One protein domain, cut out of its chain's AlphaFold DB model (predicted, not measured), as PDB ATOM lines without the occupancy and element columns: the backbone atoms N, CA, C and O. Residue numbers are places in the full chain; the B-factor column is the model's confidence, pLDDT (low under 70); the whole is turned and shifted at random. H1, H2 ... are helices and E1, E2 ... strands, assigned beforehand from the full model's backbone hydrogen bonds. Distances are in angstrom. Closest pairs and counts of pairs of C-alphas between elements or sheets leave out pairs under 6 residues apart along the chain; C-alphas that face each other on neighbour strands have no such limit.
ATOM      1  N   GLU A  40     299.516 316.284 295.934       95.31
ATOM      2  CA  GLU A  40     299.900 317.696 295.941       95.31
ATOM      3  C   GLU A  40     299.875 318.261 294.509       95.31
ATOM      4  O   GLU A  40     300.180 317.557 293.555       95.31
ATOM      5  N   GLY A  41     299.447 319.516 294.342       93.25
ATOM      6  CA  GLY A  41     299.308 320.144 293.021       93.25
ATOM      7  C   GLY A  41     298.019 319.797 292.262       93.25
ATOM      8  O   GLY A  41     297.710 320.452 291.267       93.25
ATOM      9  N   ALA A  42     297.224 318.835 292.741       96.62
ATOM     10  CA  ALA A  42     295.913 318.531 292.172       96.62
ATOM     11  C   ALA A  42     294.853 319.601 292.491       96.62
ATOM     12  O   ALA A  42     294.868 320.243 293.546       96.62
ATOM     13  N   ALA A  43     293.892 319.758 291.576       95.75
ATOM     14  CA  ALA A  43     292.702 320.584 291.770       95.75
ATOM     15  C   ALA A  43     291.730 319.938 292.777       95.75
ATOM     16  O   ALA A  43     292.002 318.883 293.357       95.75
ATOM     17  N   LYS A  44     290.561 320.545 293.019       97.19
ATOM     18  CA  LYS A  44     289.554 319.917 293.888       97.19
ATOM     19  C   LYS A  44     288.897 318.767 293.136       97.19
ATOM     20  O   LYS A  44     288.685 318.850 291.935       97.19
ATOM     21  N   LEU A  45     288.455 317.729 293.851       97.19
ATOM     22  CA  LEU A  45     287.795 316.566 293.237       97.19
ATOM     23  C   LEU A  45     286.606 316.941 292.326       97.19
ATOM     24  O   LEU A  45     286.368 316.280 291.318       97.19
ATOM     25  N   ALA A  46     285.874 318.002 292.677       96.75
ATOM     26  CA  ALA A  46     284.740 318.507 291.905       96.75
ATOM     27  C   ALA A  46     285.136 319.144 290.560       96.75
ATOM     28  O   ALA A  46     284.287 319.246 289.681       96.75
ATOM     29  N   ASP A  47     286.399 319.533 290.386       96.50
ATOM     30  CA  ASP A  47     286.911 320.114 289.141       96.50
ATOM     31  C   ASP A  47     287.226 319.020 288.102       96.50
ATOM     32  O   ASP A  47     287.322 319.292 286.909       96.50
ATOM     33  N   TYR A  48     287.331 317.762 288.545       96.88
ATOM     34  CA  TYR A  48     287.569 316.611 287.682       96.88
ATOM     35  C   TYR A  48     286.260 315.967 287.222       96.88
ATOM     36  O   TYR A  48     285.315 315.815 288.002       96.88
ATOM     37  N   GLY A  49     286.237 315.496 285.981       96.94
ATOM     38  CA  GLY A  49     285.407 314.379 285.557       96.94
ATOM     39  C   GLY A  49     286.068 313.058 285.926       96.94
ATOM     40  O   GLY A  49     287.262 312.862 285.698       96.94
ATOM     41  N   ARG A  50     285.309 312.149 286.542       98.19
ATOM     42  CA  ARG A  50     285.849 310.930 287.157       98.19
ATOM     43  C   ARG A  50     285.429 309.700 286.364       98.19
ATOM     44  O   ARG A  50     284.266 309.309 286.369       98.19
ATOM     45  N   ASN A  51     286.382 309.098 285.668       98.31
ATOM     46  CA  ASN A  51     286.151 307.997 284.741       98.31
ATOM     47  C   ASN A  51     286.627 306.691 285.379       98.31
ATOM     48  O   ASN A  51     287.767 306.610 285.821       98.31
ATOM     49  N   TYR A  52     285.768 305.679 285.439       98.56
ATOM     50  CA  TYR A  52     286.047 304.418 286.122       98.56
ATOM     51  C   TYR A  52     285.890 303.228 285.190       98.56
ATOM     52  O   TYR A  52     284.964 303.175 284.381       98.56
ATOM     53  N   ALA A  53     286.743 302.229 285.362       98.44
ATOM     54  CA  ALA A  53     286.560 300.914 284.768       98.44
ATOM     55  C   ALA A  53     287.107 299.835 285.702       98.44
ATOM     56  O   ALA A  53     287.981 300.088 286.531       98.44
ATOM     57  N   PHE A  54     286.614 298.609 285.556       97.94
ATOM     58  CA  PHE A  54     287.280 297.464 286.170       97.94
ATOM     59  C   PHE A  54     288.502 297.090 285.329       97.94
ATOM     60  O   PHE A  54     288.367 296.799 284.141       97.94
ATOM     61  N   LYS A  55     289.677 297.078 285.962       96.31
ATOM     62  CA  LYS A  55     290.917 296.548 285.378       96.31
ATOM     63  C   LYS A  55     290.883 295.026 285.349       96.31
ATOM     64  O   LYS A  55     291.152 294.386 284.339       96.31
ATOM     65  N   GLU A  56     290.472 294.458 286.474       95.38
ATOM     66  CA  GLU A  56     290.285 293.030 286.699       95.38
ATOM     67  C   GLU A  56     289.255 292.821 287.824       95.38
ATOM     68  O   GLU A  56     288.833 293.792 288.468       95.38
ATOM     69  N   PRO A  57     288.787 291.584 288.082       93.88
ATOM     70  CA  PRO A  57     287.820 291.337 289.144       93.88
ATOM     71  C   PRO A  57     288.310 291.843 290.509       93.88
ATOM     72  O   PRO A  57     289.195 291.263 291.125       93.88
ATOM     73  N   GLY A  58     287.678 292.906 291.010       95.50
ATOM     74  CA  GLY A  58     287.980 293.480 292.323       95.50
ATOM     75  C   GLY A  58     288.949 294.663 292.317       95.50
ATOM     76  O   GLY A  58     289.067 295.294 293.364       95.50
ATOM     77  N   ILE A  59     289.549 295.015 291.174       98.12
ATOM     78  CA  ILE A  59     290.383 296.216 291.019       98.12
ATOM     79  C   ILE A  59     289.710 297.199 290.061       98.12
ATOM     80  O   ILE A  59     289.366 296.859 288.926       98.12
ATOM     81  N   VAL A  60     289.518 298.431 290.529       98.50
ATOM     82  CA  VAL A  60     288.988 299.543 289.732       98.50
ATOM     83  C   VAL A  60     290.123 300.498 289.397       98.50
ATOM     84  O   VAL A  60     290.811 300.959 290.305       98.50
ATOM     85  N   THR A  61     290.259 300.833 288.119       98.50
ATOM     86  CA  THR A  61     291.074 301.959 287.659       98.50
ATOM     87  C   THR A  61     290.184 303.195 287.581       98.50
ATOM     88  O   THR A  61     289.085 303.144 287.021       98.50
ATOM     89  N   GLY A  62     290.644 304.298 288.167       98.19
ATOM     90  CA  GLY A  62     290.035 305.616 288.042       98.19
ATOM     91  C   GLY A  62     290.968 306.570 287.305       98.19
ATOM     92  O   GLY A  62     292.134 306.681 287.674       98.19
ATOM     93  N   ILE A  63     290.448 307.269 286.298       97.69
ATOM     94  CA  ILE A  63     291.126 308.371 285.611       97.69
ATOM     95  C   ILE A  63     290.305 309.644 285.799       97.69
ATOM     96  O   ILE A  63     289.170 309.764 285.326       97.69
ATOM     97  N   TYR A  64     290.866 310.586 286.544       97.38
ATOM     98  CA  TYR A  64     290.259 311.871 286.858       97.38
ATOM     99  C   TYR A  64     290.863 312.914 285.937       97.38
ATOM    100  O   TYR A  64     292.060 313.167 286.016       97.38
ATOM    101  N   LEU A  65     290.041 313.514 285.084       95.50
ATOM    102  CA  LEU A  65     290.474 314.518 284.118       95.50
ATOM    103  C   LEU A  65     289.804 315.839 284.422       95.50
ATOM    104  O   LEU A  65     288.587 315.882 284.581       95.50
ATOM    105  N   ILE A  66     290.583 316.913 284.503       93.12
ATOM    106  CA  ILE A  66     290.018 318.256 284.407       93.12
ATOM    107  C   ILE A  66     289.570 318.391 282.953       93.12
ATOM    108  O   ILE A  66     290.424 318.291 282.069       93.12
ATOM    109  N   PRO A  67     288.263 318.556 282.674       81.75
ATOM    110  CA  PRO A  67     287.821 318.772 281.312       81.75
ATOM    111  C   PRO A  67     288.526 320.017 280.800       81.75
ATOM    112  O   PRO A  67     288.342 321.112 281.340       81.75
ATOM    113  N   ILE A  68     289.364 319.822 279.790       70.50
ATOM    114  CA  ILE A  68     289.946 320.911 279.033       70.50
ATOM    115  C   ILE A  68     288.747 321.462 278.271       70.50
ATOM    116  O   ILE A  68     288.353 320.911 277.249       70.50
ATOM    117  N   GLY A  69     288.058 322.452 278.850       62.88
ATOM    118  CA  GLY A  69     286.993 323.149 278.136       62.88
ATOM    119  C   GLY A  69     287.546 323.638 276.801       62.88
ATOM    120  O   GLY A  69     288.760 323.733 276.662       62.88
ATOM    121  N   ALA A  70     286.685 323.936 275.827       52.09
ATOM    122  CA  ALA A  70     287.126 324.513 274.558       52.09
ATOM    123  C   ALA A  70     288.114 325.664 274.832       52.09
ATOM    124  O   ALA A  70     287.710 326.720 275.323       52.09
ATOM    125  N   GLU A  71     289.408 325.390 274.647       55.47
ATOM    126  CA  GLU A  71     290.468 326.290 275.080       55.47
ATOM    127  C   GLU A  71     290.393 327.572 274.257       55.47
ATOM    128  O   GLU A  71     290.012 327.552 273.087       55.47
ATOM    129  N   SER A  72     290.699 328.639 274.995       49.91
ATOM    130  CA  SER A  72     291.024 330.027 274.673       49.91
ATOM    131  C   SER A  72     291.009 330.495 273.208       49.91
ATOM    132  O   SER A  72     291.331 329.782 272.266       49.91
ATOM    133  N   ASP A  73     290.748 331.795 273.031       52.59
ATOM    134  CA  ASP A  73     290.902 332.547 271.772       52.59
ATOM    135  C   ASP A  73     292.356 332.551 271.212       52.59
ATOM    136  O   ASP A  73     292.712 333.403 270.392       52.59
ATOM    137  N   GLU A  74     293.226 331.641 271.662       61.12
ATOM    138  CA  GLU A  74     294.551 331.414 271.106       61.12
ATOM    139  C   GLU A  74     294.408 330.908 269.664       61.12
ATOM    140  O   GLU A  74     293.867 329.842 269.370       61.12
ATOM    141  N   GLY A  75     294.839 331.750 268.726       67.31
ATOM    142  CA  GLY A  75     294.675 331.505 267.301       67.31
ATOM    143  C   GLY A  75     295.367 330.220 266.841       67.31
ATOM    144  O   GLY A  75     296.509 329.940 267.190       67.31
ATOM    145  N   CYS A  76     294.678 329.463 265.993       85.12
ATOM    146  CA  CYS A  76     295.242 328.321 265.283       85.12
ATOM    147  C   CYS A  76     296.041 328.801 264.063       85.12
ATOM    148  O   CYS A  76     295.529 329.567 263.241       85.12
ATOM    149  N   GLU A  77     297.267 328.296 263.911       90.38
ATOM    150  CA  GLU A  77     298.155 328.589 262.785       90.38
ATOM    151  C   GLU A  77     298.619 327.295 262.099       90.38
ATOM    152  O   GLU A  77     298.966 326.307 262.745       90.38
ATOM    153  N   VAL A  78     298.669 327.312 260.765       92.00
ATOM    154  CA  VAL A  78     299.166 326.206 259.937       92.00
ATOM    155  C   VAL A  78     300.546 326.551 259.398       92.00
ATOM    156  O   VAL A  78     300.705 327.539 258.680       92.00
ATOM    157  N   MET A  79     301.529 325.694 259.678       93.94
ATOM    158  CA  MET A  79     302.863 325.777 259.081       93.94
ATOM    159  C   MET A  79     302.828 325.326 257.618       93.94
ATOM    160  O   MET A  79     302.401 324.219 257.290       93.94
ATOM    161  N   LEU A  80     303.302 326.190 256.729       94.19
ATOM    162  CA  LEU A  80     303.409 325.936 255.299       94.19
ATOM    163  C   LEU A  80     304.790 325.362 254.953       94.19
ATOM    164  O   LEU A  80     305.764 325.524 255.686       94.19
ATOM    165  N   ALA A  81     304.907 324.731 253.782       95.19
ATOM    166  CA  ALA A  81     306.150 324.090 253.333       95.19
ATOM    167  C   ALA A  81     307.344 325.057 253.192       95.19
ATOM    168  O   ALA A  81     308.496 324.635 253.220       95.19
ATOM    169  N   ASN A  82     307.075 326.354 253.042       95.00
ATOM    170  CA  ASN A  82     308.085 327.409 252.980       95.00
ATOM    171  C   ASN A  82     308.453 327.976 254.364       95.00
ATOM    172  O   ASN A  82     309.074 329.033 254.425       95.00
ATOM    173  N   MET A  83     308.054 327.310 255.452       92.81
ATOM    174  CA  MET A  83     308.246 327.742 256.843       92.81
ATOM    175  C   MET A  83     307.496 329.028 257.230       92.81
ATOM    176  O   MET A  83     307.710 329.545 258.323       92.81
ATOM    177  N   ALA A  84     306.609 329.548 256.375       95.50
ATOM    178  CA  ALA A  84     305.656 330.578 256.779       95.50
ATOM    179  C   ALA A  84     304.487 329.949 257.555       95.50
ATOM    180  O   ALA A  84     304.215 328.757 257.405       95.50
ATOM    181  N   SER A  85     303.762 330.756 258.326       93.50
ATOM    182  CA  SER A  85     302.474 330.364 258.900       93.50
ATOM    183  C   SER A  85     301.323 331.097 258.215       93.50
ATOM    184  O   SER A  85     301.510 332.121 257.546       93.50
ATOM    185  N   ARG A  86     300.122 330.544 258.358       94.12
ATOM    186  CA  ARG A  86     298.868 331.238 258.080       94.12
ATOM    187  C   ARG A  86     297.850 330.909 259.172       94.12
ATOM    188  O   ARG A  86     297.880 329.782 259.677       94.12
ATOM    189  N   PRO A  87     296.859 331.780 259.401       93.00
ATOM    190  CA  PRO A  87     295.714 331.426 260.218       93.00
ATOM    191  C   PRO A  87     294.997 330.187 259.672       93.00
ATOM    192  O   PRO A  87     294.935 329.953 258.452       93.00
ATOM    193  N   CYS A  88     294.425 329.401 260.576       91.38
ATOM    194  CA  CYS A  88     293.532 328.312 260.215       91.38
ATOM    195  C   CYS A  88     292.283 328.846 259.504       91.38
ATOM    196  O   CYS A  88     291.739 329.910 259.805       91.38
ATOM    197  N   SER A  89     291.826 328.092 258.514       92.12
ATOM    198  CA  SER A  89     290.565 328.333 257.827       92.12
ATOM    199  C   SER A  89     289.386 328.003 258.743       92.12
ATOM    200  O   SER A  89     289.507 327.215 259.682       92.12
ATOM    201  N   ALA A  90     288.204 328.530 258.423       90.31
ATOM    202  CA  ALA A  90     286.982 328.195 259.155       90.31
ATOM    203  C   ALA A  90     286.699 326.680 259.187       90.31
ATOM    204  O   ALA A  90     286.166 326.178 260.171       90.31
ATOM    205  N   GLN A  91     287.076 325.942 258.136       92.19
ATOM    206  CA  GLN A  91     286.912 324.488 258.087       92.19
ATOM    207  C   GLN A  91     287.887 323.760 259.023       92.19
ATOM    208  O   GLN A  91     287.480 322.828 259.710       92.19
ATOM    209  N   GLU A  92     289.151 324.187 259.075       91.12
ATOM    210  CA  GLU A  92     290.143 323.638 260.014       91.12
ATOM    211  C   GLU A  92     289.722 323.910 261.463       91.12
ATOM    212  O   GLU A  92     289.718 322.996 262.284       91.12
ATOM    213  N   MET A  93     289.256 325.130 261.747       87.62
ATOM    214  CA  MET A  93     288.708 325.498 263.055       87.62
ATOM    215  C   MET A  93     287.484 324.660 263.437       87.62
ATOM    216  O   MET A  93     287.387 324.190 264.569       87.62
ATOM    217  N   ALA A  94     286.558 324.437 262.499       88.38
ATOM    218  CA  ALA A  94     285.398 323.579 262.732       88.38
ATOM    219  C   ALA A  94     285.823 322.137 263.051       88.38
ATOM    220  O   ALA A  94     285.312 321.549 263.999       88.38
ATOM    221  N   GLY A  95     286.811 321.601 262.327       88.06
ATOM    222  CA  GLY A  95     287.362 320.271 262.593       88.06
ATOM    223  C   GLY A  95     287.990 320.144 263.984       88.06
ATOM    224  O   GLY A  95     287.765 319.143 264.663       88.06
ATOM    225  N   ILE A  96     288.725 321.164 264.437       85.19
ATOM    226  CA  ILE A  96     289.288 321.213 265.797       85.19
ATOM    227  C   ILE A  96     288.166 321.245 266.840       85.19
ATOM    228  O   ILE A  96     288.190 320.470 267.792       85.19
ATOM    229  N   SER A  97     287.147 322.087 266.638       84.62
ATOM    230  CA  SER A  97     286.002 322.175 267.552       84.62
ATOM    231  C   SER A  97     285.223 320.862 267.644       84.62
ATOM    232  O   SER A  97     284.830 320.454 268.737       84.62
ATOM    233  N   ASP A  98     285.014 320.174 266.521       88.88
ATOM    234  CA  ASP A  98     284.328 318.883 266.501       88.88
ATOM    235  C   ASP A  98     285.150 317.791 267.197       88.88
ATOM    236  O   ASP A  98     284.587 316.979 267.933       88.88
ATOM    237  N   MET A  99     286.477 317.802 267.030       85.88
ATOM    238  CA  MET A  99     287.378 316.902 267.752       85.88
ATOM    239  C   MET A  99     287.342 317.162 269.260       85.88
ATOM    240  O   MET A  99     287.191 316.215 270.029       85.88
ATOM    241  N   GLN A 100     287.414 318.428 269.683       83.56
ATOM    242  CA  GLN A 100     287.337 318.795 271.097       83.56
ATOM    243  C   GLN A 100     286.006 318.360 271.710       83.56
ATOM    244  O   GLN A 100     285.980 317.730 272.762       83.56
ATOM    245  N   ARG A 101     284.892 318.609 271.012       84.81
ATOM    246  CA  ARG A 101     283.568 318.174 271.465       84.81
ATOM    247  C   ARG A 101     283.497 316.657 271.622       84.81
ATOM    248  O   ARG A 101     282.940 316.177 272.599       84.81
ATOM    249  N   ALA A 102     284.079 315.901 270.690       87.25
ATOM    250  CA  ALA A 102     284.125 314.446 270.787       87.25
ATOM    251  C   ALA A 102     284.962 313.960 271.985       87.25
ATOM    252  O   ALA A 102     284.589 312.971 272.616       87.25
ATOM    253  N   ILE A 103     286.060 314.650 272.316       84.75
ATOM    254  CA  ILE A 103     286.862 314.374 273.517       84.75
ATOM    255  C   ILE A 103     286.034 314.654 274.775       84.75
ATOM    256  O   ILE A 103     285.922 313.782 275.636       84.75
ATOM    257  N   ASP A 104     285.399 315.824 274.850       84.44
ATOM    258  CA  ASP A 104     284.582 316.244 275.991       84.44
ATOM    259  C   ASP A 104     283.388 315.305 276.222       84.44
ATOM    260  O   ASP A 104     283.143 314.869 277.349       84.44
ATOM    261  N   ASP A 105     282.680 314.925 275.156       88.38
ATOM    262  CA  ASP A 105     281.553 313.986 275.204       88.38
ATOM    263  C   ASP A 105     282.006 312.539 275.481       88.38
ATOM    264  O   ASP A 105     281.217 311.691 275.921       88.38
ATOM    265  N   GLY A 106     283.282 312.236 275.233       91.69
ATOM    266  CA  GLY A 106     283.907 310.938 275.470       91.69
ATOM    267  C   GLY A 106     284.207 310.647 276.941       91.69
ATOM    268  O   GLY A 106     284.397 309.485 277.294       91.69
ATOM    269  N   GLN A 107     284.189 311.659 277.811       93.50
ATOM    270  CA  GLN A 107     284.562 311.555 279.224       93.50
ATOM    271  C   GLN A 107     283.439 312.008 280.170       93.50
ATOM    272  O   GLN A 107     282.348 312.390 279.747       93.50
ATOM    273  N   ALA A 108     283.655 311.868 281.477       95.25
ATOM    274  CA  ALA A 108     282.822 312.504 282.491       95.25
ATOM    275  C   ALA A 108     283.062 314.022 282.507       95.25
ATOM    276  O   ALA A 108     284.195 314.478 282.357       95.25
ATOM    277  N   LYS A 109     282.010 314.803 282.764       94.06
ATOM    278  CA  LYS A 109     282.133 316.246 283.013       94.06
ATOM    279  C   LYS A 109     282.657 316.512 284.421       94.06
ATOM    280  O   LYS A 109     282.553 315.653 285.298       94.06
ATOM    281  N   ALA A 110     283.163 317.721 284.657       94.75
ATOM    282  CA  ALA A 110     283.559 318.167 285.991       94.75
ATOM    283  C   ALA A 110     282.415 317.943 286.990       94.75
ATOM    284  O   ALA A 110     281.257 318.262 286.713       94.75
ATOM    285  N   GLY A 111     282.727 317.341 288.135       95.50
ATOM    286  CA  GLY A 111     281.722 317.035 289.152       95.50
ATOM    287  C   GLY A 111     280.877 315.793 288.853       95.50
ATOM    288  O   GLY A 111     280.141 315.356 289.734       95.50
ATOM    289  N   GLU A 112     281.066 315.120 287.715       95.88
ATOM    290  CA  GLU A 112     280.367 313.880 287.348       95.88
ATOM    291  C   GLU A 112     281.286 312.650 287.318       95.88
ATOM    292  O   GLU A 112     282.516 312.749 287.253       95.88
ATOM    293  N   SER A 113     280.658 311.475 287.384       97.19
ATOM    294  CA  SER A 113     281.329 310.177 287.377       97.19
ATOM    295  C   SER A 113     280.776 309.319 286.240       97.19
ATOM    296  O   SER A 113     279.560 309.218 286.077       97.19
ATOM    297  N   ARG A 114     281.653 308.674 285.470       96.69
ATOM    298  CA  ARG A 114     281.292 307.823 284.326       96.69
ATOM    299  C   ARG A 114     281.975 306.471 284.427       96.69
ATOM    300  O   ARG A 114     283.140 306.391 284.799       96.69
ATOM    301  N   TRP A 115     281.250 305.416 284.069       97.75
ATOM    302  CA  TRP A 115     281.782 304.058 284.001       97.75
ATOM    303  C   TRP A 115     281.951 303.613 282.554       97.75
ATOM    304  O   TRP A 115     281.054 303.802 281.733       97.75
ATOM    305  N   PHE A 116     283.094 303.003 282.270       97.00
ATOM    306  CA  PHE A 116     283.457 302.436 280.977       97.00
ATOM    307  C   PHE A 116     283.423 300.913 281.050       97.00
ATOM    308  O   PHE A 116     283.555 300.323 282.131       97.00
ATOM    309  N   ALA A 117     283.222 300.265 279.902       95.44
ATOM    310  CA  ALA A 117     283.125 298.811 279.849       95.44
ATOM    311  C   ALA A 117     284.480 298.143 280.120       95.44
ATOM    312  O   ALA A 117     284.529 297.060 280.706       95.44
ATOM    313  N   SER A 118     285.575 298.799 279.729       95.50
ATOM    314  CA  SER A 118     286.934 298.317 279.938       95.50
ATOM    315  C   SER A 118     287.909 299.450 280.249       95.50
ATOM    316  O   SER A 118     287.698 300.597 279.863       95.50
ATOM    317  N   GLU A 119     289.015 299.117 280.916       95.75
ATOM    318  CA  GLU A 119     290.109 300.060 281.187       95.75
ATOM    319  C   GLU A 119     290.682 300.684 279.904       95.75
ATOM    320  O   GLU A 119     291.090 301.838 279.907       95.75
ATOM    321  N   LYS A 120     290.646 299.956 278.780       95.12
ATOM    322  CA  LYS A 120     291.156 300.423 277.479       95.12
ATOM    323  C   LYS A 120     290.354 301.577 276.879       95.12
ATOM    324  O   LYS A 120     290.834 302.220 275.953       95.12
ATOM    325  N   GLU A 121     289.132 301.785 277.354       95.69
ATOM    326  CA  GLU A 121     288.261 302.877 276.920       95.69
ATOM    327  C   GLU A 121     288.375 304.102 277.829       95.69
ATOM    328  O   GLU A 121     287.740 305.118 277.548       95.69
ATOM    329  N   LEU A 122     289.145 304.019 278.921       96.00
ATOM    330  CA  LEU A 122     289.341 305.168 279.790       96.00
ATOM    331  C   LEU A 122     290.045 306.287 279.015       96.00
ATOM    332  O   LEU A 122     291.012 306.024 278.294       96.00
ATOM    333  N   PRO A 123     289.575 307.536 279.168       93.88
ATOM    334  CA  PRO A 123     290.232 308.670 278.549       93.88
ATOM    335  C   PRO A 123     291.625 308.848 279.152       93.88
ATOM    336  O   PRO A 123     291.855 308.534 280.321       93.88
ATOM    337  N   TYR A 124     292.554 309.350 278.346       89.31
ATOM    338  CA  TYR A 124     293.937 309.561 278.745       89.31
ATOM    339  C   TYR A 124     294.516 310.765 278.002       89.31
ATOM    340  O   TYR A 124     294.274 310.934 276.805       89.31
ATOM    341  N   ILE A 125     295.312 311.567 278.702       86.19
ATOM    342  CA  ILE A 125     296.130 312.647 278.154       86.19
ATOM    343  C   ILE A 125     297.611 312.339 278.393       86.19
ATOM    344  O   ILE A 125     297.989 311.777 279.420       86.19
ATOM    345  N   ASN A 126     298.450 312.696 277.420       81.31
ATOM    346  CA  ASN A 126     299.903 312.651 277.580       81.31
ATOM    347  C   ASN A 126     300.369 313.901 278.328       81.31
ATOM    348  O   ASN A 126     299.866 314.987 278.050       81.31
ATOM    349  N   ASP A 127     301.338 313.738 279.229       77.56
ATOM    350  CA  ASP A 127     301.977 314.832 279.975       77.56
ATOM    351  C   ASP A 127     300.977 315.751 280.697       77.56
ATOM    352  O   ASP A 127     301.160 316.962 280.802       77.56
ATOM    353  N   GLY A 128     299.895 315.167 281.218       83.56
ATOM    354  CA  GLY A 128     298.811 315.916 281.846       83.56
ATOM    355  C   GLY A 128     299.175 316.551 283.188       83.56
ATOM    356  O   GLY A 128     298.446 317.421 283.673       83.56
ATOM    357  N   GLY A 129     300.250 316.101 283.842       93.12
ATOM    358  CA  GLY A 129     300.515 316.454 285.236       93.12
ATOM    359  C   GLY A 129     299.275 316.177 286.087       93.12
ATOM    360  O   GLY A 129     298.567 315.194 285.872       93.12
ATOM    361  N   CYS A 130     298.937 317.076 287.007       95.19
ATOM    362  CA  CYS A 130     297.744 316.913 287.837       95.19
ATOM    363  C   CYS A 130     296.420 317.305 287.157       95.19
ATOM    364  O   CYS A 130     295.371 317.213 287.798       95.19
ATOM    365  N   SER A 131     296.418 317.690 285.873       93.56
ATOM    366  CA  SER A 131     295.164 317.751 285.101       93.56
ATOM    367  C   SER A 131     294.616 316.351 284.790       93.56
ATOM    368  O   SER A 131     293.412 316.205 284.577       93.56
ATOM    369  N   GLN A 132     295.467 315.320 284.895       95.31
ATOM    370  CA  GLN A 132     295.072 313.919 284.969       95.31
ATOM    371  C   GLN A 132     295.588 313.268 286.252       95.31
ATOM    372  O   GLN A 132     296.790 313.120 286.448       95.31
ATOM    373  N   VAL A 133     294.681 312.780 287.090       97.06
ATOM    374  CA  VAL A 133     295.027 311.936 288.239       97.06
ATOM    375  C   VAL A 133     294.581 310.509 287.961       97.06
ATOM    376  O   VAL A 133     293.416 310.264 287.653       97.06
ATOM    377  N   SER A 134     295.501 309.562 288.096       96.50
ATOM    378  CA  SER A 134     295.218 308.133 287.968       96.50
ATOM    379  C   SER A 134     295.193 307.489 289.348       96.50
ATOM    380  O   SER A 134     296.013 307.830 290.200       96.50
ATOM    381  N   LEU A 135     294.278 306.549 289.576       97.50
ATOM    382  CA  LEU A 135     294.224 305.761 290.806       97.50
ATOM    383  C   LEU A 135     293.844 304.307 290.546       97.50
ATOM    384  O   LEU A 135     293.102 304.008 289.611       97.50
ATOM    385  N   GLU A 136     294.273 303.426 291.444       98.06
ATOM    386  CA  GLU A 136     293.755 302.064 291.559       98.06
ATOM    387  C   GLU A 136     293.076 301.869 292.914       98.06
ATOM    388  O   GLU A 136     293.562 302.324 293.953       98.06
ATOM    389  N   TYR A 137     291.946 301.170 292.916       98.62
ATOM    390  CA  TYR A 137     291.164 300.891 294.112       98.62
ATOM    391  C   TYR A 137     290.861 299.400 294.244       98.62
ATOM    392  O   TYR A 137     290.301 298.784 293.335       98.62
ATOM    393  N   ASP A 138     291.169 298.841 295.414       98.31
ATOM    394  CA  ASP A 138     290.823 297.470 295.780       98.31
ATOM    395  C   ASP A 138     289.429 297.444 296.423       98.31
ATOM    396  O   ASP A 138     289.193 297.997 297.504       98.31
ATOM    397  N   VAL A 139     288.489 296.774 295.754       98.00
ATOM    398  CA  VAL A 139     287.085 296.679 296.172       98.00
ATOM    399  C   VAL A 139     286.910 295.826 297.427       98.00
ATOM    400  O   VAL A 139     286.033 296.121 298.243       98.00
ATOM    401  N   GLN A 140     287.718 294.779 297.598       97.00
ATOM    402  CA  GLN A 140     287.609 293.867 298.736       97.00
ATOM    403  C   GLN A 140     288.194 294.498 299.997       97.00
ATOM    404  O   GLN A 140     287.546 294.517 301.044       97.00
ATOM    405  N   GLN A 141     289.399 295.055 299.877       97.50
ATOM    406  CA  GLN A 141     290.106 295.730 300.967       97.50
ATOM    407  C   GLN A 141     289.544 297.126 301.242       97.50
ATOM    408  O   GLN A 141     289.850 297.715 302.277       97.50
ATOM    409  N   LYS A 142     288.702 297.633 300.337       97.56
ATOM    410  CA  LYS A 142     288.054 298.940 300.406       97.56
ATOM    411  C   LYS A 142     289.068 300.058 300.618       97.56
ATOM    412  O   LYS A 142     288.933 300.825 301.564       97.56
ATOM    413  N   ARG A 143     290.095 300.118 299.769       97.56
ATOM    414  CA  ARG A 143     291.133 301.149 299.862       97.56
ATOM    415  C   ARG A 143     291.682 301.540 298.502       97.56
ATOM    416  O   ARG A 143     291.780 300.712 297.599       97.56
ATOM    417  N   VAL A 144     292.096 302.799 298.405       97.88
ATOM    418  CA  VAL A 144     292.949 303.274 297.314       97.88
ATOM    419  C   VAL A 144     294.320 302.613 297.473       97.88
ATOM    420  O   VAL A 144     294.909 302.653 298.554       97.88
ATOM    421  N   VAL A 145     294.775 301.946 296.417       97.19
ATOM    422  CA  VAL A 145     296.057 301.232 296.346       97.19
ATOM    423  C   VAL A 145     297.139 302.183 295.853       97.19
ATOM    424  O   VAL A 145     298.182 302.305 296.490       97.19
ATOM    425  N   THR A 146     296.863 302.889 294.759       96.31
ATOM    426  CA  THR A 146     297.749 303.890 294.163       96.31
ATOM    427  C   THR A 146     296.939 305.120 293.784       96.31
ATOM    428  O   THR A 146     295.750 305.017 293.478       96.31
ATOM    429  N   ILE A 147     297.573 306.288 293.837       97.25
ATOM    430  CA  ILE A 147     297.041 307.534 293.293       97.25
ATOM    431  C   ILE A 147     298.208 308.463 292.952       97.25
ATOM    432  O   ILE A 147     299.133 308.582 293.753       97.25
ATOM    433  N   GLY A 148     298.174 309.105 291.787       96.31
ATOM    434  CA  GLY A 148     299.253 309.988 291.340       96.31
ATOM    435  C   GLY A 148     298.855 310.867 290.159       96.31
ATOM    436  O   GLY A 148     297.895 310.563 289.446       96.31
ATOM    437  N   CYS A 149     299.585 311.966 289.977       95.94
ATOM    438  CA  CYS A 149     299.457 312.815 288.799       95.94
ATOM    439  C   CYS A 149     300.114 312.143 287.585       95.94
ATOM    440  O   CYS A 149     301.067 311.372 287.714       95.94
ATOM    441  N   ASN A 150     299.586 312.391 286.389       91.50
ATOM    442  CA  ASN A 150     300.120 311.792 285.173       91.50
ATOM    443  C   ASN A 150     301.556 312.267 284.906       91.50
ATOM    444  O   ASN A 150     301.824 313.464 284.903       91.50
ATOM    445  N   GLY A 151     302.464 311.318 284.664       79.25
ATOM    446  CA  GLY A 151     303.884 311.596 284.430       79.25
ATOM    447  C   GLY A 151     304.740 311.666 285.701       79.25
ATOM    448  O   GLY A 151     305.962 311.724 285.589       79.25
TER     449      GLY A 151
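AT A GLANCE: This is residues 40 to 151 of the 153 residues of an uncharacterized protein of Sphingobium yanoikuyae (UniProt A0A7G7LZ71). A twisted sheet of five strands, E5, E1, E2, E6 and E7, makes the body, and an arm reaches away from it: residues 66 to 76 lead out, the small hairpin of E3 and E4 makes the far tip, and helix H1 leads back towards the sheet. The long link of residues 116 to 128, with no named element, joins edge strand E5 to E6, and its C-alphas lie 5 to 17 A from the mean of all C-alphas. The printed part has 112 residues, with one named helix and seven named strands in the order E1 E2 E3 E4 H1 E5 E6 E7; the class is mixed, helices and strands. The large sheet runs E5 E1 E2 E6 E7 and is mixed, with E5 parallel to E1 and the other neighbours antiparallel. The whole is loose, with a radius of gyration of the C-alphas of 17.5 A, and spans 59 by 29 by 26 A, the arm making the length.

HOW THE PARTS SIT: Start at E1, residues 49 to 56, and E2, residues 59 to 65: they are an antiparallel hairpin at 157 degrees, where you find N 51 and O 63 at 2.9 A. Next look at E3, residues 77 to 79, and E4, residues 85 to 87, a second hairpin, with N 78 and O 86 at 2.8 A. H1, residues 90 to 106, is not on the large sheet, and it is apart from E1, E2, E6 and E7; in it every O i to N i+4 pair is within hydrogen-bond range. E5, residues 113 to 115, is an edge strand, parallel to E1 at 31 degrees, with N 114 and O 50 at 2.8 A. E6, residues 129 to 138, bends by 71 degrees at residue 132; it is antiparallel to E2 at 163 degrees, with N 62 and O 135 at 2.9 A. E7, residues 143 to 150, is the other edge strand and forms a hairpin with E6, with N 134 and O 148 at 2.9 A.

IN THESE COORDINATES: Find C-alpha 49 at (285.407, 314.379, 285.557); from there E1 runs 21.9 A to Glu 56, and E2 returns over 19.6 A. E3 and E4 have three residues each. Find C-alpha 90 at (286.982, 328.195, 259.155), where H1 begins and runs 23.9 A to Gly 106. E5 has three residues, and E6 then runs 23.8 A. E7 runs 20.2 A and ends at C-alpha 150, at (300.120, 311.792, 285.173).

THE WHOLE: The C-alphas of Asn 82 and Gln 140, the two farthest apart, are 60.3 A from each other. The printed part has no cut. The long links are E2 to E3 and E5 to E6. Look at residues 69 to 75 for the low confidence of this model, under 70; the mean pLDDT of the printed part is 91.0.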